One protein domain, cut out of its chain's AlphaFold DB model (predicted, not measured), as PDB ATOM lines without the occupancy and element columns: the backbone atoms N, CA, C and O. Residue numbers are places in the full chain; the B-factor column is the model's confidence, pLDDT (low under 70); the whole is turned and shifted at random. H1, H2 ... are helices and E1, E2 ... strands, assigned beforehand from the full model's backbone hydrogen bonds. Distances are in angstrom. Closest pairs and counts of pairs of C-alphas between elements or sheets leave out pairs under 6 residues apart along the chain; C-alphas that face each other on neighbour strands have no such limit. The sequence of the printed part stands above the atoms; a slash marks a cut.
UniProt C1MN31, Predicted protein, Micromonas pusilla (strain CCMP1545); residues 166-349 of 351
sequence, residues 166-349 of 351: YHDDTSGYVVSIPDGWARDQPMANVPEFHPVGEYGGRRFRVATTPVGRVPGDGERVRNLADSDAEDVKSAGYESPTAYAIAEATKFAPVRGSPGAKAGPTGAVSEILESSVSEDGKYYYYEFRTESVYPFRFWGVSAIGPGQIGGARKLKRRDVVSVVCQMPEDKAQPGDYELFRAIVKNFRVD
ATOM      1  N   TYR A 166      17.347  44.026 -13.170       93.50
ATOM      2  CA  TYR A 166      16.413  44.115 -12.062       93.50
ATOM      3  C   TYR A 166      17.067  44.850 -10.906       93.50
ATOM      4  O   TYR A 166      18.137  44.463 -10.436       93.50
ATOM      5  N   HIS A 167      16.384  45.893 -10.449       93.00
ATOM      6  CA  HIS A 167      16.808  46.748  -9.354       93.00
ATOM      7  C   HIS A 167      15.939  46.458  -8.130       93.00
ATOM      8  O   HIS A 167      14.711  46.519  -8.204       93.00
ATOM      9  N   ASP A 168      16.574  46.146  -7.002       91.25
ATOM     10  CA  ASP A 168      15.919  46.152  -5.697       91.25
ATOM     11  C   ASP A 168      16.382  47.383  -4.924       91.25
ATOM     12  O   ASP A 168      17.381  47.348  -4.204       91.25
ATOM     13  N   ASP A 169      15.619  48.466  -5.048       89.25
ATOM     14  CA  ASP A 169      15.911  49.731  -4.371       89.25
ATOM     15  C   ASP A 169      15.915  49.576  -2.840       89.25
ATOM     16  O   ASP A 169      16.638  50.282  -2.132       89.25
ATOM     17  N   THR A 170      15.126  48.632  -2.307       87.50
ATOM     18  CA  THR A 170      15.021  48.412  -0.860       87.50
ATOM     19  C   THR A 170      16.326  47.857  -0.318       87.50
ATOM     20  O   THR A 170      16.840  48.362   0.681       87.50
ATOM     21  N   SER A 171      16.871  46.841  -0.976       86.88
ATOM     22  CA  SER A 171      18.089  46.152  -0.542       86.88
ATOM     23  C   SER A 171      19.367  46.792  -1.111       86.88
ATOM     24  O   SER A 171      20.440  46.611  -0.539       86.88
ATOM     25  N   GLY A 172      19.248  47.599  -2.170       89.31
ATOM     26  CA  GLY A 172      20.342  48.320  -2.827       89.31
ATOM     27  C   GLY A 172      21.231  47.419  -3.680       89.31
ATOM     28  O   GLY A 172      22.451  47.421  -3.510       89.31
ATOM     29  N   TYR A 173      20.627  46.583  -4.530       93.06
ATOM     30  CA  TYR A 173      21.366  45.748  -5.477       93.06
ATOM     31  C   TYR A 173      20.716  45.717  -6.857       93.06
ATOM     32  O   TYR A 173      19.517  45.952  -7.023       93.06
ATOM     33  N   VAL A 174      21.532  45.340  -7.838       94.75
ATOM     34  CA  VAL A 174      21.150  45.157  -9.231       94.75
ATOM     35  C   VAL A 174      21.631  43.795  -9.714       94.75
ATOM     36  O   VAL A 174      22.794  43.430  -9.533       94.75
ATOM     37  N   VAL A 175      20.742  43.033 -10.345       95.62
ATOM     38  CA  VAL A 175      21.068  41.748 -10.980       95.62
ATOM     39  C   VAL A 175      20.461  41.691 -12.375       95.62
ATOM     40  O   VAL A 175      19.364  42.189 -12.605       95.62
ATOM     41  N   SER A 176      21.181  41.105 -13.326       96.06
ATOM     42  CA  SER A 176      20.699  40.941 -14.700       96.06
ATOM     43  C   SER A 176      19.894  39.644 -14.812       96.06
ATOM     44  O   SER A 176      20.415  38.577 -14.497       96.06
ATOM     45  N   ILE A 177      18.632  39.729 -15.233       95.69
ATOM     46  CA  ILE A 177      17.701  38.596 -15.311       95.69
ATOM     47  C   ILE A 177      17.463  38.228 -16.775       95.69
ATOM     48  O   ILE A 177      17.177  39.124 -17.566       95.69
ATOM     49  N   PRO A 178      17.509  36.940 -17.149       95.62
ATOM     50  CA  PRO A 178      17.111  36.511 -18.482       95.62
ATOM     51  C   PRO A 178      15.657  36.863 -18.812       95.62
ATOM     52  O   PRO A 178      14.742  36.617 -18.020       95.62
ATOM     53  N   ASP A 179      15.435  37.397 -20.009       94.12
ATOM     54  CA  ASP A 179      14.100  37.732 -20.487       94.12
ATOM     55  C   ASP A 179      13.201  36.484 -20.524       94.12
ATOM     56  O   ASP A 179      13.594  35.398 -20.953       94.12
ATOM     57  N   GLY A 180      11.964  36.644 -20.050       92.25
ATOM     58  CA  GLY A 180      10.975  35.565 -19.992       92.25
ATOM     59  C   GLY A 180      11.100  34.630 -18.787       92.25
ATOM     60  O   GLY A 180      10.290  33.712 -18.668       92.25
ATOM     61  N   TRP A 181      12.058  34.843 -17.880       95.19
ATOM     62  CA  TRP A 181      12.101  34.105 -16.615       95.19
ATOM     63  C   TRP A 181      11.027  34.595 -15.642       95.19
ATOM     64  O   TRP A 181      10.701  35.782 -15.576       95.19
ATOM     65  N   ALA A 182      10.472  33.659 -14.876       93.75
ATOM     66  CA  ALA A 182       9.542  33.952 -13.800       93.75
ATOM     67  C   ALA A 182      10.302  34.370 -12.538       93.75
ATOM     68  O   ALA A 182      11.428  33.928 -12.300       93.75
ATOM     69  N   ARG A 183       9.655  35.210 -11.726       93.94
ATOM     70  CA  ARG A 183      10.107  35.575 -10.385       93.94
ATOM     71  C   ARG A 183       9.157  34.979  -9.360       93.94
ATOM     72  O   ARG A 183       7.991  35.366  -9.320       93.94
ATOM     73  N   ASP A 184       9.715  34.181  -8.467       91.19
ATOM     74  CA  ASP A 184       9.057  33.659  -7.281       91.19
ATOM     75  C   ASP A 184       9.678  34.252  -6.011       91.19
ATOM     76  O   ASP A 184      10.758  34.852  -6.012       91.19
ATOM     77  N   GLN A 185       8.966  34.123  -4.894       87.50
ATOM     78  CA  GLN A 185       9.444  34.584  -3.595       87.50
ATOM     79  C   GLN A 185       9.101  33.556  -2.512       87.50
ATOM     80  O   GLN A 185       8.142  33.740  -1.759       87.50
ATOM     81  N   PRO A 186       9.868  32.452  -2.427       78.81
ATOM     82  CA  PRO A 186       9.596  31.383  -1.469       78.81
ATOM     83  C   PRO A 186       9.811  31.826  -0.015       78.81
ATOM     84  O   PRO A 186       9.193  31.280   0.897       78.81
ATOM     85  N   MET A 187      10.678  32.817   0.221       80.50
ATOM     86  CA  MET A 187      10.954  33.380   1.544       80.50
ATOM     87  C   MET A 187      11.012  34.912   1.491       80.50
ATOM     88  O   MET A 187      11.254  35.521   0.446       80.50
ATOM     89  N   ALA A 188      10.807  35.559   2.641       76.94
ATOM     90  CA  ALA A 188      11.009  37.001   2.761       76.94
ATOM     91  C   ALA A 188      12.469  37.358   2.426       76.94
ATOM     92  O   ALA A 188      13.383  36.709   2.925       76.94
ATOM     93  N   ASN A 189      12.675  38.386   1.597       78.12
ATOM     94  CA  ASN A 189      13.996  38.860   1.151       78.12
ATOM     95  C   ASN A 189      14.844  37.834   0.374       78.12
ATOM     96  O   ASN A 189      16.065  37.980   0.307       78.12
ATOM     97  N   VAL A 190      14.211  36.807  -0.209       88.38
ATOM     98  CA  VAL A 190      14.888  35.843  -1.085       88.38
ATOM     99  C   VAL A 190      14.107  35.674  -2.390       88.38
ATOM    100  O   VAL A 190      13.354  34.704  -2.521       88.38
ATOM    101  N   PRO A 191      14.183  36.631  -3.339       92.56
ATOM    102  CA  PRO A 191      13.619  36.415  -4.664       92.56
ATOM    103  C   PRO A 191      14.374  35.294  -5.388       92.56
ATOM    104  O   PRO A 191      15.606  35.223  -5.359       92.56
ATOM    105  N   GLU A 192      13.614  34.425  -6.043       94.62
ATOM    106  CA  GLU A 192      14.103  33.334  -6.882       94.62
ATOM    107  C   GLU A 192      13.641  33.568  -8.320       94.62
ATOM    108  O   GLU A 192      12.513  33.995  -8.558       94.62
ATOM    109  N   PHE A 193      14.519  33.300  -9.280       95.44
ATOM    110  CA  PHE A 193      14.255  33.463 -10.701       95.44
ATOM    111  C   PHE A 193      14.554  32.164 -11.432       95.44
ATOM    112  O   PHE A 193      15.603  31.555 -11.210       95.44
ATOM    113  N   HIS A 194      13.652  31.749 -12.315       94.94
ATOM    114  CA  HIS A 194      13.770  30.494 -13.057       94.94
ATOM    115  C   HIS A 194      13.022  30.561 -14.400       94.94
ATOM    116  O   HIS A 194      12.101  31.373 -14.554       94.94
ATOM    117  N   PRO A 195      13.348  29.699 -15.380       93.69
ATOM    118  CA  PRO A 195      12.541  29.559 -16.584       93.69
ATOM    119  C   PRO A 195      11.101  29.149 -16.248       93.69
ATOM    120  O   PRO A 195      10.845  28.379 -15.312       93.69
ATOM    121  N   VAL A 196      10.145  29.634 -17.037       91.12
ATOM    122  CA  VAL A 196       8.736  29.244 -16.901       91.12
ATOM    123  C   VAL A 196       8.603  27.744 -17.181       91.12
ATOM    124  O   VAL A 196       9.002  27.266 -18.237       91.12
ATOM    125  N   GLY A 197       8.037  26.996 -16.231       85.88
ATOM    126  CA  GLY A 197       7.827  25.547 -16.356       85.88
ATOM    127  C   GLY A 197       8.983  24.662 -15.871       85.88
ATOM    128  O   GLY A 197       8.807  23.449 -15.806       85.88
ATOM    129  N   GLU A 198      10.123  25.230 -15.462       85.19
ATOM    130  CA  GLU A 198      11.280  24.483 -14.932       85.19
ATOM    131  C   GLU A 198      11.493  24.701 -13.426       85.19
ATOM    132  O   GLU A 198      12.602  24.973 -12.958       85.19
ATOM    133  N   TYR A 199      10.427  24.567 -12.634       70.06
ATOM    134  CA  TYR A 199      10.525  24.734 -11.185       70.06
ATOM    135  C   TYR A 199      11.402  23.629 -10.564       70.06
ATOM    136  O   TYR A 199      11.082  22.443 -10.648       70.06
ATOM    137  N   GLY A 200      12.530  24.020  -9.960       72.69
ATOM    138  CA  GLY A 200      13.531  23.111  -9.379       72.69
ATOM    139  C   GLY A 200      14.685  22.706 -10.309       72.69
ATOM    140  O   GLY A 200      15.551  21.941  -9.884       72.69
ATOM    141  N   GLY A 201      14.711  23.207 -11.548       87.44
ATOM    142  CA  GLY A 201      15.813  23.023 -12.493       87.44
ATOM    143  C   GLY A 201      16.804  24.186 -12.456       87.44
ATOM    144  O   GLY A 201      17.459  24.440 -11.444       87.44
ATOM    145  N   ARG A 202      16.912  24.883 -13.590       93.19
ATOM    146  CA  ARG A 202      17.714  26.101 -13.752       93.19
ATOM    147  C   ARG A 202      17.122  27.228 -12.930       93.19
ATOM    148  O   ARG A 202      15.947  27.544 -13.089       93.19
ATOM    149  N   ARG A 203      17.925  27.858 -12.079       94.62
ATOM    150  CA  ARG A 203      17.465  29.009 -11.299       94.62
ATOM    151  C   ARG A 203      18.610  29.814 -10.731       94.62
ATOM    152  O   ARG A 203      19.726  29.318 -10.608       94.62
ATOM    153  N   PHE A 204      18.311  31.022 -10.287       95.56
ATOM    154  CA  PHE A 204      19.154  31.706  -9.323       95.56
ATOM    155  C   PHE A 204      18.310  32.393  -8.261       95.56
ATOM    156  O   PHE A 204      17.176  32.798  -8.502       95.56
ATOM    157  N   ARG A 205      18.874  32.510  -7.065       95.12
ATOM    158  CA  ARG A 205      18.262  33.208  -5.935       95.12
ATOM    159  C   ARG A 205      19.160  34.342  -5.487       95.12
ATOM    160  O   ARG A 205      20.382  34.202  -5.530       95.12
ATOM    161  N   VAL A 206      18.552  35.422  -5.020       95.12
ATOM    162  CA  VAL A 206      19.260  36.498  -4.325       95.12
ATOM    163  C   VAL A 206      18.879  36.421  -2.857       95.12
ATOM    164  O   VAL A 206      17.695  36.398  -2.562       95.12
ATOM    165  N   ALA A 207      19.833  36.349  -1.937       92.00
ATOM    166  CA  ALA A 207      19.566  36.333  -0.505       92.00
ATOM    167  C   ALA A 207      20.209  37.546   0.164       92.00
ATOM    168  O   ALA A 207      21.403  37.797   0.010       92.00
ATOM    169  N   THR A 208      19.416  38.281   0.940       89.50
ATOM    170  CA  THR A 208      19.893  39.418   1.732       89.50
ATOM    171  C   THR A 208      19.910  39.035   3.206       89.50
ATOM    172  O   THR A 208      18.861  38.796   3.805       89.50
ATOM    173  N   THR A 209      21.104  38.962   3.794       85.81
ATOM    174  CA  THR A 209      21.304  38.563   5.195       85.81
ATOM    175  C   THR A 209      21.911  39.717   5.987       85.81
ATOM    176  O   THR A 209      22.958  40.225   5.585       85.81
ATOM    177  N   PRO A 210      21.312  40.137   7.112       79.19
ATOM    178  CA  PRO A 210      21.841  41.238   7.901       79.19
ATOM    179  C   PRO A 210      23.147  40.867   8.595       79.19
ATOM    180  O   PRO A 210      23.264  39.826   9.237       79.19
ATOM    181  N   VAL A 211      24.109  41.777   8.510       71.75
ATOM    182  CA  VAL A 211      25.462  41.646   9.044       71.75
ATOM    183  C   VAL A 211      25.634  42.634  10.186       71.75
ATOM    184  O   VAL A 211      26.267  43.677  10.044       71.75
ATOM    185  N   GLY A 212      25.012  42.316  11.323       61.38
ATOM    186  CA  GLY A 212      25.213  43.002  12.601       61.38
ATOM    187  C   GLY A 212      25.309  44.538  12.546       61.38
ATOM    188  O   GLY A 212      24.724  45.218  11.703       61.38
ATOM    189  N   ARG A 213      26.022  45.120  13.514       57.59
ATOM    190  CA  ARG A 213      26.390  46.543  13.512       57.59
ATOM    191  C   ARG A 213      27.874  46.625  13.196       57.59
ATOM    192  O   ARG A 213      28.674  46.112  13.969       57.59
ATOM    193  N   VAL A 214      28.232  47.293  12.107       54.69
ATOM    194  CA  VAL A 214      29.635  47.543  11.766       54.69
ATOM    195  C   VAL A 214      30.220  48.575  12.749       54.69
ATOM    196  O   VAL A 214      29.693  49.692  12.825       54.69
ATOM    197  N   PRO A 215      31.265  48.243  13.534       44.34
ATOM    198  CA  PRO A 215      31.929  49.205  14.413       44.34
ATOM    199  C   PRO A 215      32.583  50.340  13.603       44.34
ATOM    200  O   PRO A 215      33.118  50.112  12.523       44.34
ATOM    201  N   GLY A 216      32.568  51.571  14.125       48.62
ATOM    202  CA  GLY A 216      33.231  52.718  13.481       48.62
ATOM    203  C   GLY A 216      32.385  53.443  12.428       48.62
ATOM    204  O   GLY A 216      32.840  53.668  11.313       48.62
ATOM    205  N   ASP A 217      31.154  53.816  12.785       49.19
ATOM    206  CA  ASP A 217      30.313  54.728  11.999       49.19
ATOM    207  C   ASP A 217      29.907  54.281  10.583       49.19
ATOM    208  O   ASP A 217      29.392  55.095   9.818       49.19
ATOM    209  N   GLY A 218      29.973  52.981  10.277       50.66
ATOM    210  CA  GLY A 218      29.414  52.391   9.053       50.66
ATOM    211  C   GLY A 218      30.284  52.537   7.799       50.66
ATOM    212  O   GLY A 218      29.946  51.954   6.773       50.66
ATOM    213  N   GLU A 219      31.409  53.254   7.873       48.78
ATOM    214  CA  GLU A 219      32.296  53.528   6.728       48.78
ATOM    215  C   GLU A 219      33.375  52.460   6.486       48.78
ATOM    216  O   GLU A 219      33.963  52.418   5.407       48.78
ATOM    217  N   ARG A 220      33.675  51.605   7.474       50.03
ATOM    218  CA  ARG A 220      34.918  50.809   7.459       50.03
ATOM    219  C   ARG A 220      34.845  49.444   6.794       50.03
ATOM    220  O   ARG A 220      35.889  48.923   6.426       50.03
ATOM    221  N   VAL A 221      33.660  48.871   6.612       54.12
ATOM    222  CA  VAL A 221      33.558  47.538   6.012       54.12
ATOM    223  C   VAL A 221      33.310  47.702   4.523       54.12
ATOM    224  O   VAL A 221      32.172  47.820   4.073       54.12
ATOM    225  N   ARG A 222      34.417  47.791   3.782       58.47
ATOM    226  CA  ARG A 222      34.423  47.765   2.314       58.47
ATOM    227  C   ARG A 222      34.436  46.333   1.787       58.47
ATOM    228  O   ARG A 222      33.826  46.077   0.756       58.47
ATOM    229  N   ASN A 223      35.066  45.421   2.529       61.97
ATOM    230  CA  ASN A 223      35.221  44.023   2.143       61.97
ATOM    231  C   ASN A 223      34.548  43.090   3.154       61.97
ATOM    232  O   ASN A 223      34.455  43.402   4.342       61.97
ATOM    233  N   LEU A 224      34.135  41.909   2.690       61.75
ATOM    234  CA  LEU A 224      33.532  40.861   3.524       61.75
ATOM    235  C   LEU A 224      34.438  40.438   4.694       61.75
ATOM    236  O   LEU A 224      33.937  40.214   5.793       61.75
ATOM    237  N   ALA A 225      35.759  40.423   4.490       55.22
ATOM    238  CA  ALA A 225      36.743  40.077   5.517       55.22
ATOM    239  C   ALA A 225      36.956  41.153   6.603       55.22
ATOM    240  O   ALA A 225      37.461  40.830   7.675       55.22
ATOM    241  N   ASP A 226      36.569  42.412   6.362       56.38
ATOM    242  CA  ASP A 226      36.886  43.538   7.260       56.38
ATOM    243  C   ASP A 226      35.865  43.719   8.398       56.38
ATOM    244  O   ASP A 226      36.004  44.609   9.240       56.38
ATOM    245  N   SER A 227      34.796  42.918   8.428       55.06
ATOM    246  CA  SER A 227      33.783  43.033   9.474       55.06
ATOM    247  C   SER A 227      34.188  42.250  10.722       55.06
ATOM    248  O   SER A 227      34.187  41.022  10.745       55.06
ATOM    249  N   ASP A 228      34.454  42.980  11.806       53.03
ATOM    250  CA  ASP A 228      34.729  42.431  13.142       53.03
ATOM    251  C   ASP A 228      33.515  41.767  13.818       53.03
ATOM    252  O   ASP A 228      33.606  41.321  14.962       53.03
ATOM    253  N   ALA A 229      32.362  41.700  13.148       55.94
ATOM    254  CA  ALA A 229      31.201  41.006  13.682       55.94
ATOM    255  C   ALA A 229      31.466  39.489  13.751       55.94
ATOM    256  O   ALA A 229      31.815  38.858  12.757       55.94
ATOM    257  N   GLU A 230      31.255  38.883  14.920       52.59
ATOM    258  CA  GLU A 230      31.352  37.424  15.126       52.59
ATOM    259  C   GLU A 230      30.447  36.631  14.156       52.59
ATOM    260  O   GLU A 230      30.807  35.548  13.685       52.59
ATOM    261  N   ASP A 231      29.306  37.214  13.771       56.47
ATOM    262  CA  ASP A 231      28.391  36.661  12.761       56.47
ATOM    263  C   ASP A 231      29.032  36.575  11.362       56.47
ATOM    264  O   ASP A 231      28.610  35.776  10.529       56.47
ATOM    265  N   VAL A 232      30.066  37.381  11.091       57.41
ATOM    266  CA  VAL A 232      30.796  37.370   9.816       57.41
ATOM    267  C   VAL A 232      31.869  36.286   9.799       57.41
ATOM    268  O   VAL A 232      31.982  35.527   8.839       57.41
ATOM    269  N   LYS A 233      32.616  36.148  10.894       57.12
ATOM    270  CA  LYS A 233      33.682  35.140  11.013       57.12
ATOM    271  C   LYS A 233      33.145  33.708  11.047       57.12
ATOM    272  O   LYS A 233      33.829  32.781  10.640       57.12
ATOM    273  N   SER A 234      31.922  33.509  11.537       58.47
ATOM    274  CA  SER A 234      31.296  32.180  11.619       58.47
ATOM    275  C   SER A 234      30.589  31.742  10.330       58.47
ATOM    276  O   SER A 234      30.326  30.553  10.150       58.47
ATOM    277  N   ALA A 235      30.303  32.676   9.423       66.00
ATOM    278  CA  ALA A 235      29.592  32.417   8.173       66.00
ATOM    279  C   ALA A 235      30.518  32.236   6.950       66.00
ATOM    280  O   ALA A 235      30.023  32.126   5.827       66.00
ATOM    281  N   GLY A 236      31.840  32.172   7.155       67.38
ATOM    282  CA  GLY A 236      32.834  31.900   6.109       67.38
ATOM    283  C   GLY A 236      33.304  33.135   5.334       67.38
ATOM    284  O   GLY A 236      33.960  33.003   4.308       67.38
ATOM    285  N   TYR A 237      32.968  34.349   5.767       74.25
ATOM    286  CA  TYR A 237      33.283  35.578   5.029       74.25
ATOM    287  C   TYR A 237      34.757  36.021   5.118       74.25
ATOM    288  O   TYR A 237      35.152  36.990   4.468       74.25
ATOM    289  N   GLU A 238      35.591  35.322   5.889       77.19
ATOM    290  CA  GLU A 238      37.024  35.592   6.031       77.19
ATOM    291  C   GLU A 238      37.810  35.424   4.723       77.19
ATOM    292  O   GLU A 238      38.842  36.063   4.534       77.19
ATOM    293  N   SER A 239      37.334  34.579   3.804       85.19
ATOM    294  CA  SER A 239      37.942  34.399   2.484       85.19
ATOM    295  C   SER A 239      36.916  33.896   1.462       85.19
ATOM    296  O   SER A 239      35.956  33.225   1.850       85.19
ATOM    297  N   PRO A 240      37.121  34.135   0.152       87.75
ATOM    298  CA  PRO A 240      36.246  33.592  -0.888       87.75
ATOM    299  C   PRO A 240      36.113  32.067  -0.812       87.75
ATOM    300  O   PRO A 240      35.025  31.526  -0.983       87.75
ATOM    301  N   THR A 241      37.210  31.367  -0.506       90.81
ATOM    302  CA  THR A 241      37.224  29.905  -0.380       90.81
ATOM    303  C   THR A 241      36.435  29.426   0.836       90.81
ATOM    304  O   THR A 241      35.649  28.489   0.717       90.81
ATOM    305  N   ALA A 242      36.600  30.066   1.998       89.00
ATOM    306  CA  ALA A 242      35.832  29.711   3.190       89.00
ATOM    307  C   ALA A 242      34.330  29.944   2.981       89.00
ATOM    308  O   ALA A 242      33.513  29.101   3.357       89.00
ATOM    309  N   TYR A 243      33.971  31.028   2.290       88.12
ATOM    310  CA  TYR A 243      32.582  31.328   1.976       88.12
ATOM    311  C   TYR A 243      31.999  30.306   0.998       88.12
ATOM    312  O   TYR A 243      30.901  29.792   1.213       88.12
ATOM    313  N   ALA A 244      32.765  29.935  -0.033       92.31
ATOM    314  CA  ALA A 244      32.390  28.883  -0.971       92.31
ATOM    315  C   ALA A 244      32.150  27.544  -0.252       92.31
ATOM    316  O   ALA A 244      31.170  26.861  -0.538       92.31
ATOM    317  N   ILE A 245      32.995  27.188   0.723       92.12
ATOM    318  CA  ILE A 245      32.825  25.993   1.564       92.12
ATOM    319  C   ILE A 245      31.548  26.092   2.406       92.12
ATOM    320  O   ILE A 245      30.786  25.122   2.470       92.12
ATOM    321  N   ALA A 246      31.297  27.241   3.037       90.06
ATOM    322  CA  ALA A 246      30.107  27.468   3.852       90.06
ATOM    323  C   ALA A 246      28.817  27.359   3.021       90.06
ATOM    324  O   ALA A 246      27.865  26.710   3.456       90.06
ATOM    325  N   GLU A 247      28.792  27.922   1.810       91.12
ATOM    326  CA  GLU A 247      27.674  27.780   0.868       91.12
ATOM    327  C   GLU A 247      27.523  26.342   0.362       91.12
ATOM    328  O   GLU A 247      26.432  25.779   0.440       91.12
ATOM    329  N   ALA A 248      28.606  25.707  -0.087       92.81
ATOM    330  CA  ALA A 248      28.580  24.343  -0.610       92.81
ATOM    331  C   ALA A 248      28.091  23.320   0.430       92.81
ATOM    332  O   ALA A 248      27.349  22.392   0.090       92.81
ATOM    333  N   THR A 249      28.444  23.528   1.704       91.31
ATOM    334  CA  THR A 249      28.030  22.677   2.833       91.31
ATOM    335  C   THR A 249      26.516  22.701   3.069       91.31
ATOM    336  O   THR A 249      25.970  21.733   3.600       91.31
ATOM    337  N   LYS A 250      25.801  23.747   2.624       90.19
ATOM    338  CA  LYS A 250      24.327  23.801   2.691       90.19
ATOM    339  C   LYS A 250      23.656  22.766   1.786       90.19
ATOM    340  O   LYS A 250      22.497  22.432   2.019       90.19
ATOM    341  N   PHE A 251      24.363  22.285   0.762       89.19
ATOM    342  CA  PHE A 251      23.847  21.333  -0.223       89.19
ATOM    343  C   PHE A 251      24.361  19.915   0.025       89.19
ATOM    344  O   PHE A 251      23.575  18.969   0.038       89.19
ATOM    345  N   ALA A 252      25.668  19.763   0.244       90.62
ATOM    346  CA  ALA A 252      26.293  18.493   0.597       90.62
ATOM    347  C   ALA A 252      27.638  18.729   1.305       90.62
ATOM    348  O   ALA A 252      28.262  19.773   1.100       90.62
ATOM    349  N   PRO A 253      28.131  17.771   2.114       91.31
ATOM    350  CA  PRO A 253      29.452  17.878   2.721       91.31
ATOM    351  C   PRO A 253      30.545  18.100   1.670       91.31
ATOM    352  O   PRO A 253      30.580  17.416   0.647       91.31
ATOM    353  N   VAL A 254      31.467  19.030   1.927       91.38
ATOM    354  CA  VAL A 254      32.578  19.306   1.002       91.38
ATOM    355  C   VAL A 254      33.573  18.143   0.990       91.38
ATOM    356  O   VAL A 254      33.860  17.548   2.035       91.38
ATOM    357  N   ARG A 255      34.112  17.809  -0.185       89.19
ATOM    358  CA  ARG A 255      35.095  16.741  -0.402       89.19
ATOM    359  C   ARG A 255      36.279  16.897   0.554       89.19
ATOM    360  O   ARG A 255      36.853  17.969   0.686       89.19
ATOM    361  N   GLY A 256      36.628  15.814   1.247       84.88
ATOM    362  CA  GLY A 256      37.697  15.810   2.254       84.88
ATOM    363  C   GLY A 256      37.267  16.233   3.664       84.88
ATOM    364  O   GLY A 256      38.017  15.994   4.608       84.88
ATOM    365  N   SER A 257      36.055  16.773   3.849       85.31
ATOM    366  CA  SER A 257      35.513  17.041   5.188       85.31
ATOM    367  C   SER A 257      35.158  15.739   5.932       85.31
ATOM    368  O   SER A 257      34.839  14.727   5.294       85.31
ATOM    369  N   PRO A 258      35.140  15.735   7.282       79.56
ATOM    370  CA  PRO A 258      34.730  14.564   8.064       79.56
ATOM    371  C   PRO A 258      33.331  14.043   7.696       79.56
ATOM    372  O   PRO A 258      33.097  12.836   7.721       79.56
ATOM    373  N   GLY A 259      32.420  14.941   7.299       74.25
ATOM    374  CA  GLY A 259      31.056  14.603   6.883       74.25
ATOM    375  C   GLY A 259      30.961  13.928   5.510       74.25
ATOM    376  O   GLY A 259      30.018  13.178   5.278       74.25
ATOM    377  N   ALA A 260      31.942  14.118   4.620       75.38
ATOM    378  CA  ALA A 260      31.922  13.538   3.273       75.38
ATOM    379  C   ALA A 260      32.098  12.011   3.264       75.38
ATOM    380  O   ALA A 260      31.608  11.340   2.362       75.38
ATOM    381  N   LYS A 261      32.754  11.438   4.284       65.44
ATOM    382  CA  LYS A 261      32.934   9.980   4.421       65.44
ATOM    383  C   LYS A 261      31.739   9.270   5.074       65.44
ATOM    384  O   LYS A 261      31.669   8.049   5.023       65.44
ATOM    385  N   ALA A 262      30.832  10.022   5.700       59.75
ATOM    386  CA  ALA A 262      29.730   9.501   6.514       59.75
ATOM    387  C   ALA A 262      28.336   9.899   5.989       59.75
ATOM    388  O   ALA A 262      27.330   9.638   6.649       59.75
ATOM    389  N   GLY A 263      28.264  10.555   4.826       56.97
ATOM    390  CA  GLY A 263      27.018  11.067   4.267       56.97
ATOM    391  C   GLY A 263      26.048   9.939   3.880       56.97
ATOM    392  O   GLY A 263      26.419   9.090   3.069       56.97
ATOM    393  N   PRO A 264      24.795   9.933   4.376       54.44
ATOM    394  CA  PRO A 264      23.817   8.866   4.118       54.44
ATOM    395  C   PRO A 264      23.389   8.737   2.644       54.44
ATOM    396  O   PRO A 264      22.745   7.759   2.278       54.44
ATOM    397  N   THR A 265      23.742   9.708   1.800       64.56
ATOM    398  CA  THR A 265      23.382   9.777   0.375       64.56
ATOM    399  C   THR A 265      24.583   9.698  -0.569       64.56
ATOM    400  O   THR A 265      24.390   9.717  -1.781       64.56
ATOM    401  N   GLY A 266      25.816   9.642  -0.047       77.69
ATOM    402  CA  GLY A 266      27.038   9.671  -0.862       77.69
ATOM    403  C   GLY A 266      27.263  10.969  -1.650       77.69
ATOM    404  O   GLY A 266      28.188  11.025  -2.454       77.69
ATOM    405  N   ALA A 267      26.436  12.001  -1.438       87.00
ATOM    406  CA  ALA A 267      26.580  13.282  -2.113       87.00
ATOM    407  C   ALA A 267      27.745  14.086  -1.523       87.00
ATOM    408  O   ALA A 267      27.882  14.175  -0.300       87.00
ATOM    409  N   VAL A 268      28.559  14.688  -2.386       92.44
ATOM    410  CA  VAL A 268      29.754  15.446  -1.999       92.44
ATOM    411  C   VAL A 268      29.840  16.723  -2.825       92.44
ATOM    412  O   VAL A 268      29.645  16.694  -4.036       92.44
ATOM    413  N   SER A 269      30.160  17.845  -2.186       94.56
ATOM    414  CA  SER A 269      30.437  19.103  -2.885       94.56
ATOM    415  C   SER A 269      31.935  19.285  -3.143       94.56
ATOM    416  O   SER A 269      32.762  19.037  -2.271       94.56
ATOM    417  N   GLU A 270      32.297  19.759  -4.325       95.06
ATOM    418  CA  GLU A 270      33.657  20.091  -4.742       95.06
ATOM    419  C   GLU A 270      33.720  21.569  -5.124       95.06
ATOM    420  O   GLU A 270      32.946  22.033  -5.962       95.06
ATOM    421  N   ILE A 271      34.633  22.313  -4.498       96.06
ATOM    422  CA  ILE A 271      34.892  23.708  -4.857       96.06
ATOM    423  C   ILE A 271      35.738  23.710  -6.128       96.06
ATOM    424  O   ILE A 271      36.822  23.133  -6.141       96.06
ATOM    425  N   LEU A 272      35.230  24.342  -7.182       96.25
ATOM    426  CA  LEU A 272      35.887  24.414  -8.485       96.25
ATOM    427  C   LEU A 272      36.710  25.694  -8.614       96.25
ATOM    428  O   LEU A 272      37.847  25.662  -9.076       96.25
ATOM    429  N   GLU A 273      36.139  26.819  -8.187       96.00
ATOM    430  CA  GLU A 273      36.777  28.129  -8.265       96.00
ATOM    431  C   GLU A 273      36.349  28.994  -7.078       96.00
ATOM    432  O   GLU A 273      35.215  28.929  -6.606       96.00
ATOM    433  N   SER A 274      37.262  29.829  -6.592       95.56
ATOM    434  CA  SER A 274      36.944  30.900  -5.652       95.56
ATOM    435  C   SER A 274      37.903  32.056  -5.885       95.56
ATOM    436  O   SER A 274      39.116  31.842  -5.903       95.56
ATOM    437  N   SER A 275      37.380  33.262  -6.044       94.94
ATOM    438  CA  SER A 275      38.172  34.458  -6.313       94.94
ATOM    439  C   SER A 275      37.536  35.691  -5.679       94.94
ATOM    440  O   SER A 275      36.373  35.692  -5.273       94.94
ATOM    441  N   VAL A 276      38.328  36.747  -5.554       92.69
ATOM    442  CA  VAL A 276      37.874  38.072  -5.128       92.69
ATOM    443  C   VAL A 276      37.988  39.021  -6.317       92.69
ATOM    444  O   VAL A 276      38.892  38.866  -7.140       92.69
ATOM    445  N   SER A 277      37.070  39.974  -6.442       92.38
ATOM    446  CA  SER A 277      37.199  41.053  -7.424       92.38
ATOM    447  C   SER A 277      38.451  41.894  -7.172       92.38
ATOM    448  O   SER A 277      38.945  41.989  -6.051       92.38
ATOM    449  N   GLU A 278      38.942  42.558  -8.217       88.62
ATOM    450  CA  GLU A 278      40.123  43.430  -8.137       88.62
ATOM    451  C   GLU A 278      39.958  44.573  -7.122       88.62
ATOM    452  O   GLU A 278      40.923  44.991  -6.489       88.62
ATOM    453  N   ASP A 279      38.728  45.055  -6.930       83.62
ATOM    454  CA  ASP A 279      38.379  46.088  -5.952       83.62
ATOM    455  C   ASP A 279      38.125  45.542  -4.532       83.62
ATOM    456  O   ASP A 279      37.836  46.323  -3.626       83.62
ATOM    457  N   GLY A 280      38.216  44.224  -4.323       83.62
ATOM    458  CA  GLY A 280      38.009  43.564  -3.029       83.62
ATOM    459  C   GLY A 280      36.545  43.378  -2.609       83.62
ATOM    460  O   GLY A 280      36.277  42.695  -1.617       83.62
ATOM    461  N   LYS A 281      35.587  43.952  -3.351       85.56
ATOM    462  CA  LYS A 281      34.178  44.057  -2.935       85.56
ATOM    463  C   LYS A 281      33.364  42.772  -3.106       85.56
ATOM    464  O   LYS A 281      32.422  42.546  -2.345       85.56
ATOM    465  N   TYR A 282      33.685  41.956  -4.108       91.19
ATOM    466  CA  TYR A 282      32.881  40.807  -4.523       91.19
ATOM    467  C   TYR A 282      33.654  39.508  -4.340       91.19
ATOM    468  O   TYR A 282      34.780  39.371  -4.814       91.19
ATOM    469  N   TYR A 283      33.033  38.531  -3.684       93.56
ATOM    470  CA  TYR A 283      33.553  37.169  -3.592       93.56
ATOM    471  C   TYR A 283      32.828  36.302  -4.603       93.56
ATOM    472  O   TYR A 283      31.634  36.054  -4.449       93.56
ATOM    473  N   TYR A 284      33.554  35.838  -5.611       96.31
ATOM    474  CA  TYR A 284      33.056  34.913  -6.615       96.31
ATOM    475  C   TYR A 284      33.429  33.490  -6.234       96.31
ATOM    476  O   TYR A 284      34.525  33.225  -5.738       96.31
ATOM    477  N   TYR A 285      32.520  32.557  -6.482       96.31
ATOM    478  CA  TYR A 285      32.782  31.146  -6.255       96.31
ATOM    479  C   TYR A 285      31.987  30.266  -7.208       96.31
ATOM    480  O   TYR A 285      30.901  30.611  -7.675       96.31
ATOM    481  N   GLU A 286      32.546  29.097  -7.469       97.12
ATOM    482  CA  GLU A 286      31.956  28.054  -8.281       97.12
ATOM    483  C   GLU A 286      32.164  26.719  -7.569       97.12
ATOM    484  O   GLU A 286      33.275  26.391  -7.143       97.12
ATOM    485  N   PHE A 287      31.101  25.938  -7.415       96.56
ATOM    486  CA  PHE A 287      31.199  24.595  -6.855       96.56
ATOM    487  C   PHE A 287      30.225  23.650  -7.542       96.56
ATOM    488  O   PHE A 287      29.234  24.056  -8.150       96.56
ATOM    489  N   ARG A 288      30.512  22.360  -7.438       95.44
ATOM    490  CA  ARG A 288      29.694  21.285  -7.985       95.44
ATOM    491  C   ARG A 288      29.320  20.328  -6.873       95.44
ATOM    492  O   ARG A 288      30.161  19.969  -6.059       95.44
ATOM    493  N   THR A 289      28.068  19.904  -6.834       93.62
ATOM    494  CA  THR A 289      27.612  18.833  -5.952       93.62
ATOM    495  C   THR A 289      27.481  17.561  -6.770       93.62
ATOM    496  O   THR A 289      26.607  17.439  -7.626       93.62
ATOM    497  N   GLU A 290      28.358  16.605  -6.494       90.69
ATOM    498  CA  GLU A 290      28.283  15.254  -7.023       90.69
ATOM    499  C   GLU A 290      27.251  14.476  -6.214       90.69
ATOM    500  O   GLU A 290      27.404  14.264  -5.014       90.69
ATOM    501  N   SER A 291      26.164  14.082  -6.864       86.94
ATOM    502  CA  SER A 291      25.134  13.219  -6.294       86.94
ATOM    503  C   SER A 291      24.519  12.375  -7.413       86.94
ATOM    504  O   SER A 291      24.993  12.423  -8.548       86.94
ATOM    505  N   VAL A 292      23.446  11.630  -7.129       86.38
ATOM    506  CA  VAL A 292      22.657  10.948  -8.175       86.38
ATOM    507  C   VAL A 292      22.184  11.937  -9.252       86.38
ATOM    508  O   VAL A 292      22.122  11.580 -10.423       86.38
ATOM    509  N   TYR A 293      21.912  13.185  -8.860       86.44
ATOM    510  CA  TYR A 293      21.608  14.294  -9.762       86.44
ATOM    511  C   TYR A 293      22.665  15.389  -9.565       86.44
ATOM    512  O   TYR A 293      22.606  16.115  -8.567       86.44
ATOM    513  N   PRO A 294      23.687  15.470 -10.430       91.38
ATOM    514  CA  PRO A 294      24.761  16.436 -10.265       91.38
ATOM    515  C   PRO A 294      24.257  17.859 -10.508       91.38
ATOM    516  O   PRO A 294      23.535  18.124 -11.469       91.38
ATOM    517  N   PHE A 295      24.672  18.781  -9.644       94.62
ATOM    518  CA  PHE A 295      24.377  20.203  -9.788       94.62
ATOM    519  C   PHE A 295      25.661  21.013  -9.810       94.62
ATOM    520  O   PHE A 295      26.586  20.738  -9.048       94.62
ATOM    521  N   ARG A 296      25.680  22.061 -10.628       96.19
ATOM    522  CA  ARG A 296      26.711  23.094 -10.609       96.19
ATOM    523  C   ARG A 296      26.126  24.403 -10.121       96.19
ATOM    524  O   ARG A 296      24.976  24.737 -10.421       96.19
ATOM    525  N   PHE A 297      26.931  25.120  -9.356       96.88
ATOM    526  CA  PHE A 297      26.559  26.364  -8.723       96.88
ATOM    527  C   PHE A 297      27.586  27.440  -9.042       96.88
ATOM    528  O   PHE A 297      28.791  27.198  -8.983       96.88
ATOM    529  N   TRP A 298      27.084  28.639  -9.317       97.56
ATOM    530  CA  TRP A 298      27.878  29.861  -9.415       97.56
ATOM    531  C   TRP A 298      27.333  30.846  -8.411       97.56
ATOM    532  O   TRP A 298      26.115  31.001  -8.309       97.56
ATOM    533  N   GLY A 299      28.203  31.547  -7.706       97.06
ATOM    534  CA  GLY A 299      27.744  32.568  -6.795       97.06
ATOM    535  C   GLY A 299      28.663  33.761  -6.698       97.06
ATOM    536  O   GLY A 299      29.845  33.719  -7.041       97.06
ATOM    537  N   VAL A 300      28.055  34.845  -6.241       96.44
ATOM    538  CA  VAL A 300      28.727  36.082  -5.871       96.44
ATOM    539  C   VAL A 300      28.113  36.600  -4.587       96.44
ATOM    540  O   VAL A 300      26.895  36.560  -4.425       96.44
ATOM    541  N   SER A 301      28.952  37.107  -3.695       93.38
ATOM    542  CA  SER A 301      28.508  37.798  -2.491       93.38
ATOM    543  C   SER A 301      29.238  39.116  -2.330       93.38
ATOM    544  O   SER A 301      30.432  39.207  -2.615       93.38
ATOM    545  N   ALA A 302      28.521  40.129  -1.854       90.88
ATOM    546  CA  ALA A 302      29.071  41.440  -1.534       90.88
ATOM    547  C   ALA A 302      28.319  42.070  -0.357       90.88
ATOM    548  O   ALA A 302      27.209  41.657  -0.009       90.88
ATOM    549  N   ILE A 303      28.923  43.087   0.254       86.50
ATOM    550  CA  ILE A 303      28.280  43.878   1.305       86.50
ATOM    551  C   ILE A 303      27.501  45.017   0.659       86.50
ATOM    552  O   ILE A 303      28.079  45.905   0.040       86.50
ATOM    553  N   GLY A 304      26.184  44.989   0.831       85.44
ATOM    554  CA  GLY A 304      25.278  46.036   0.388       85.44
ATOM    555  C   GLY A 304      25.032  47.122   1.446       85.44
ATOM    556  O   GLY A 304      25.424  46.997   2.615       85.44
ATOM    557  N   PRO A 305      24.314  48.194   1.069       80.81
ATOM    558  CA  PRO A 305      23.997  49.323   1.951       80.81
ATOM    559  C   PRO A 305      23.083  48.985   3.123       80.81
ATOM    560  O   PRO A 305      23.011  49.771   4.069       80.81
ATOM    561  N   GLY A 306      22.446  47.819   3.085       80.62
ATOM    562  CA  GLY A 306      21.433  47.398   4.032       80.62
ATOM    563  C   GLY A 306      20.036  47.838   3.596       80.62
ATOM    564  O   GLY A 306      19.883  48.779   2.811       80.62
ATOM    565  N   GLN A 307      19.000  47.184   4.121       82.19
ATOM    566  CA  GLN A 307      17.618  47.525   3.776       82.19
ATOM    567  C   GLN A 307      17.255  48.986   4.112       82.19
ATOM    568  O   GLN A 307      17.558  49.497   5.201       82.19
ATOM    569  N   ILE A 308      16.565  49.670   3.186       82.19
ATOM    570  CA  ILE A 308      16.021  51.019   3.403       82.19
ATOM    571  C   ILE A 308      15.202  51.054   4.702       82.19
ATOM    572  O   ILE A 308      14.400  50.172   4.998       82.19
ATOM    573  N   GLY A 309      15.387  52.123   5.484       79.38
ATOM    574  CA  GLY A 309      14.645  52.363   6.718       79.38
ATOM    575  C   GLY A 309      15.501  52.175   7.966       79.38
ATOM    576  O   GLY A 309      16.556  52.794   8.103       79.38
ATOM    577  N   GLY A 310      15.010  51.383   8.923       69.00
ATOM    578  CA  GLY A 310      15.643  51.220  10.236       69.00
ATOM    579  C   GLY A 310      17.064  50.658  10.162       69.00
ATOM    580  O   GLY A 310      17.924  51.121  10.905       69.00
ATOM    581  N   ALA A 311      17.335  49.725   9.245       70.50
ATOM    582  CA  ALA A 311      18.657  49.121   9.090       70.50
ATOM    583  C   ALA A 311      19.701  50.145   8.612       70.50
ATOM    584  O   ALA A 311      20.679  50.367   9.328       70.50
ATOM    585  N   ARG A 312      19.435  50.872   7.510       74.00
ATOM    586  CA  ARG A 312      20.299  51.983   7.054       74.00
ATOM    587  C   ARG A 312      20.487  53.065   8.124       74.00
ATOM    588  O   ARG A 312      21.611  53.489   8.376       74.00
ATOM    589  N   LYS A 313      19.417  53.472   8.824       73.69
ATOM    590  CA  LYS A 313      19.501  54.465   9.922       73.69
ATOM    591  C   LYS A 313      20.374  53.996  11.087       73.69
ATOM    592  O   LYS A 313      21.046  54.805  11.717       73.69
ATOM    593  N   LEU A 314      20.361  52.696  11.375       73.00
ATOM    594  CA  LEU A 314      21.179  52.078  12.418       73.00
ATOM    595  C   LEU A 314      22.580  51.687  11.928       73.00
ATOM    596  O   LEU A 314      23.317  51.051  12.684       73.00
ATOM    597  N   LYS A 315      22.949  52.072  10.695       73.12
ATOM    598  CA  LYS A 315      24.221  51.722  10.048       73.12
ATOM    599  C   LYS A 315      24.466  50.205  10.023       73.12
ATOM    600  O   LYS A 315      25.601  49.748  10.154       73.12
ATOM    601  N   ARG A 316      23.389  49.423   9.911       76.06
ATOM    602  CA  ARG A 316      23.460  47.978   9.682       76.06
ATOM    603  C   ARG A 316      23.719  47.741   8.204       76.06
ATOM    604  O   ARG A 316      23.123  48.416   7.366       76.06
ATOM    605  N   ARG A 317      24.620  46.813   7.915       79.50
ATOM    606  CA  ARG A 317      24.941  46.376   6.557       79.50
ATOM    607  C   ARG A 317      24.329  45.006   6.335       79.50
ATOM    608  O   ARG A 317      24.151  44.267   7.298       79.50
ATOM    609  N   ASP A 318      24.058  44.672   5.083       84.25
ATOM    610  CA  ASP A 318      23.566  43.350   4.713       84.25
ATOM    611  C   ASP A 318      24.545  42.723   3.716       84.25
ATOM    612  O   ASP A 318      25.069  43.416   2.844       84.25
ATOM    613  N   VAL A 319      24.794  41.419   3.823       87.94
ATOM    614  CA  VAL A 319      25.385  40.655   2.725       87.94
ATOM    615  C   VAL A 319      24.274  40.368   1.737       87.94
ATOM    616  O   VAL A 319      23.228  39.833   2.109       87.94
ATOM    617  N   VAL A 320      24.529  40.682   0.475       91.88
ATOM    618  CA  VAL A 320      23.690  40.268  -0.641       91.88
ATOM    619  C   VAL A 320      24.450  39.193  -1.403       91.88
ATOM    620  O   VAL A 320      25.562  39.436  -1.874       91.88
ATOM    621  N   SER A 321      23.864  38.001  -1.494       93.69
ATOM    622  CA  SER A 321      24.428  36.877  -2.234       93.69
ATOM    623  C   SER A 321      23.522  36.467  -3.385       93.69
ATOM    624  O   SER A 321      22.310  36.350  -3.223       93.69
ATOM    625  N   VAL A 322      24.107  36.234  -4.554       96.69
ATOM    626  CA  VAL A 322      23.442  35.612  -5.699       96.69
ATOM    627  C   VAL A 322      23.979  34.199  -5.826       96.69
ATOM    628  O   VAL A 322      25.191  34.008  -5.877       96.69
ATOM    629  N   VAL A 323      23.085  33.212  -5.885       96.38
ATOM    630  CA  VAL A 323      23.445  31.805  -6.096       96.38
ATOM    631  C   VAL A 323      22.650  31.263  -7.268       96.38
ATOM    632  O   VAL A 323      21.432  31.114  -7.184       96.38
ATOM    633  N   CYS A 324      23.354  30.959  -8.347       96.75
ATOM    634  CA  CYS A 324      22.853  30.264  -9.520       96.75
ATOM    635  C   CYS A 324      23.009  28.753  -9.336       96.75
ATOM    636  O   CYS A 324      24.019  28.298  -8.809       96.75
ATOM    637  N   GLN A 325      22.026  27.985  -9.796       94.81
ATOM    638  CA  GLN A 325      21.975  26.529  -9.727       94.81
ATOM    639  C   GLN A 325      21.582  25.963 -11.095       94.81
ATOM    640  O   GLN A 325      20.601  26.399 -11.703       94.81
ATOM    641  N   MET A 326      22.314  24.939 -11.532       95.19
ATOM    642  CA  MET A 326      22.071  24.206 -12.772       95.19
ATOM    643  C   MET A 326      22.193  22.692 -12.554       95.19
ATOM    644  O   MET A 326      23.246  22.249 -12.090       95.19
ATOM    645  N   PRO A 327      21.183  21.886 -12.923       94.00
ATOM    646  CA  PRO A 327      21.356  20.450 -13.130       94.00
ATOM    647  C   PRO A 327      22.334  20.174 -14.284       94.00
ATOM    648  O   PRO A 327      22.103  20.607 -15.413       94.00
ATOM    649  N   GLU A 328      23.430  19.456 -14.032       92.31
ATOM    650  CA  GLU A 328      24.438  19.194 -15.075       92.31
ATOM    651  C   GLU A 328      23.960  18.199 -16.141       92.31
ATOM    652  O   GLU A 328      24.450  18.227 -17.264       92.31
ATOM    653  N   ASP A 329      22.977  17.352 -15.829       88.75
ATOM    654  CA  ASP A 329      22.381  16.391 -16.766       88.75
ATOM    655  C   ASP A 329      21.626  17.064 -17.923       88.75
ATOM    656  O   ASP A 329      21.446  16.463 -18.983       88.75
ATOM    657  N   LYS A 330      21.189  18.313 -17.727       85.56
ATOM    658  CA  LYS A 330      20.410  19.096 -18.701       85.56
ATOM    659  C   LYS A 330      21.142  20.332 -19.214       85.56
ATOM    660  O   LYS A 330      20.582  21.064 -20.029       85.56
ATOM    661  N   ALA A 331      22.361  20.577 -18.742       89.31
ATOM    662  CA  ALA A 331      23.087  21.800 -19.037       89.31
ATOM    663  C   ALA A 331      23.573  21.839 -20.494       89.31
ATOM    664  O   ALA A 331      24.210  20.903 -20.979       89.31
ATOM    665  N   GLN A 332      23.313  22.949 -21.181       90.50
ATOM    666  CA  GLN A 332      23.924  23.271 -22.469       90.50
ATOM    667  C   GLN A 332      25.112  24.217 -22.261       90.50
ATOM    668  O   GLN A 332      25.097  24.995 -21.307       90.50
ATOM    669  N   PRO A 333      26.121  24.234 -23.155       88.69
ATOM    670  CA  PRO A 333      27.271  25.136 -23.040       88.69
ATOM    671  C   PRO A 333      26.888  26.609 -22.816       88.69
ATOM    672  O   PRO A 333      27.467  27.269 -21.954       88.69
ATOM    673  N   GLY A 334      25.854  27.093 -23.513       91.88
ATOM    674  CA  GLY A 334      25.357  28.464 -23.364       91.88
ATOM    675  C   GLY A 334      24.778  28.774 -21.979       91.88
ATOM    676  O   GLY A 334      24.836  29.919 -21.537       91.88
ATOM    677  N   ASP A 335      24.289  27.775 -21.240       92.19
ATOM    678  CA  ASP A 335      23.780  28.009 -19.890       92.19
ATOM    679  C   ASP A 335      24.910  28.300 -18.882       92.19
ATOM    680  O   ASP A 335      24.724  29.074 -17.941       92.19
ATOM    681  N   TYR A 336      26.095  27.706 -19.074       93.94
ATOM    682  CA  TYR A 336      27.268  27.992 -18.236       93.94
ATOM    683  C   TYR A 336      27.691  29.455 -18.397       93.94
ATOM    684  O   TYR A 336      28.001  30.135 -17.417       93.94
ATOM    685  N   GLU A 337      27.693  29.949 -19.635       94.88
ATOM    686  CA  GLU A 337      27.995  31.346 -19.944       94.88
ATOM    687  C   GLU A 337      26.925  32.284 -19.388       94.88
ATOM    688  O   GLU A 337      27.266  33.299 -18.777       94.88
ATOM    689  N   LEU A 338      25.650  31.905 -19.513       95.31
ATOM    690  CA  LEU A 338      24.519  32.650 -18.971       95.31
ATOM    691  C   LEU A 338      24.657  32.873 -17.461       95.31
ATOM    692  O   LEU A 338      24.635  34.013 -17.000       95.31
ATOM    693  N   PHE A 339      24.843  31.808 -16.678       96.25
ATOM    694  CA  PHE A 339      24.948  31.937 -15.223       96.25
ATOM    695  C   PHE A 339      26.211  32.673 -14.782       96.25
ATOM    696  O   PHE A 339      26.152  33.496 -13.866       96.25
ATOM    697  N   ARG A 340      27.338  32.460 -15.467       95.44
ATOM    698  CA  ARG A 340      28.551  33.252 -15.227       95.44
ATOM    699  C   ARG A 340      28.320  34.733 -15.500       95.44
ATOM    700  O   ARG A 340      28.796  35.560 -14.729       95.44
ATOM    701  N   ALA A 341      27.588  35.079 -16.556       95.19
ATOM    702  CA  ALA A 341      27.261  36.464 -16.867       95.19
ATOM    703  C   ALA A 341      26.326  37.087 -15.821       95.19
ATOM    704  O   ALA A 341      26.557  38.225 -15.423       95.19
ATOM    705  N   ILE A 342      25.323  36.354 -15.326       96.25
ATOM    706  CA  ILE A 342      24.438  36.824 -14.244       96.25
ATOM    707  C   ILE A 342      25.262  37.166 -12.996       96.25
ATOM    708  O   ILE A 342      25.149  38.265 -12.454       96.25
ATOM    709  N   VAL A 343      26.144  36.252 -12.583       96.56
ATOM    710  CA  VAL A 343      27.019  36.424 -11.414       96.56
ATOM    711  C   VAL A 343      28.008  37.576 -11.616       96.56
ATOM    712  O   VAL A 343      28.164  38.414 -10.733       96.56
ATOM    713  N   LYS A 344      28.645  37.683 -12.787       94.56
ATOM    714  CA  LYS A 344      29.624  38.746 -13.083       94.56
ATOM    715  C   LYS A 344      29.009  40.136 -13.235       94.56
ATOM    716  O   LYS A 344      29.720  41.122 -13.042       94.56
ATOM    717  N   ASN A 345      27.727  40.239 -13.585       94.25
ATOM    718  CA  ASN A 345      27.019  41.517 -13.737       94.25
ATOM    719  C   ASN A 345      26.243  41.943 -12.490       94.25
ATOM    720  O   ASN A 345      25.649  43.019 -12.481       94.25
ATOM    721  N   PHE A 346      26.250  41.134 -11.435       95.75
ATOM    722  CA  PHE A 346      25.691  41.528 -10.152       95.75
ATOM    723  C   PHE A 346      26.430  42.743  -9.584       95.75
ATOM    724  O   PHE A 346      27.664  42.788  -9.572       95.75
ATOM    725  N   ARG A 347      25.677  43.730  -9.102       93.69
ATOM    726  CA  ARG A 347      26.215  44.937  -8.470       93.69
ATOM    727  C   ARG A 347      25.444  45.246  -7.196       93.69
ATOM    728  O   ARG A 347      24.235  45.037  -7.129       93.69
ATOM    729  N   VAL A 348      26.145  45.775  -6.204       91.31
ATOM    730  CA  VAL A 348      25.542  46.427  -5.035       91.31
ATOM    731  C   VAL A 348      25.741  47.932  -5.155       91.31
ATOM    732  O   VAL A 348      26.763  48.372  -5.679       91.31
ATOM    733  N   ASP A 349      24.762  48.709  -4.698       86.00
ATOM    734  CA  ASP A 349      24.848  50.165  -4.737       86.00
ATOM    735  C   ASP A 349      25.966  50.656  -3.809       86.00
ATOM    736  O   ASP A 349      26.072  50.231  -2.651       86.00
TER     737      ASP A 349
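What this domain is: This is residues 166 to 349 of the 351 residues of the protein "Predicted protein" of Micromonas pusilla (strain CCMP1545) (UniProt C1MN31). A long, twisted antiparallel sheet of seven strands, in the order E3 E4 E5 E9 E8 E7 E6, has helix H5 along one face and helix H2 slantwise on the other, three layers in all. The small hairpin of E1 and E2 stands beside H5, with E2 packing on it. The printed part has 184 residues with five named helices and nine named strands, in the order E1 E2 E3 E4 E5 H1 H2 H3 E6 E7 E8 H4 E9 H5; the class is mixed. It is compact, with a radius of gyration of the C-alphas of 16.6 A and spans of 48 by 42 by 31 A.

How they stand to each other: E1, residues 166 to 168, and E2, residues 173 to 178, form an antiparallel hairpin, with N 166 and O 175 within hydrogen-bond range at 2.8 A. The edge strand E3, residues 181 to 187, begins a meander, each strand the antiparallel neighbour of the one before, with E4, residues 190 to 195, and E5, residues 203 to 213; N 184 and O 192 are 2.8 A apart, as are N 193 and O 204. H1, residues 230 to 233, only grazes the sheet. E6, residues 268 to 276, E7, residues 282 to 290, and E8, residues 295 to 304, form a second meander; N 270 and O 288 are 2.8 A apart, N 283 and O 301 2.9 A. H2, residues 240 to 249, has a height over the sheet of 7.1 A; its closest C-alphas to E7 are Pro 240 and Tyr 283, 5.2 A. H3, residues 258 to 261, is only just not on the sheet, with 4 pairs of C-alphas within 10 A. H4, residues 310 to 313, only grazes it. E9, residues 316 to 327, is the antiparallel neighbour of E5, with N 207 and O 321 2.8 A apart, and of E8, with N 322 and O 300 2.8 A apart. H5, residues 333 to 345, lies over E9 and E8 at a height of 9.2 A, on the opposite face from H2; the closest C-alphas of H5 and E2 are Ile 342 and Ser 176, 5.6 A. Every O i to N i+4 pair is within hydrogen-bond range in H2, and 8 of 9 in H5; H1, H3 and H4 are too short for one.

Where its parts are: E1 begins at C-alpha 166 (16.413, 44.115, -12.062). E5 measures 31.7 A, E8 27.8 A and E9 35.8 A. H5 measures 18.8 A and ends at C-alpha 345 (27.019, 41.517, -13.737).

The domain as a whole: The C-alphas farthest apart, Asp 217 and Val 292, are 48.8 A apart. The printed part has no cut. The one long link is E5 to H1. pLDDT is under 70 at residues 212 to 236, 261 to 265 and 310.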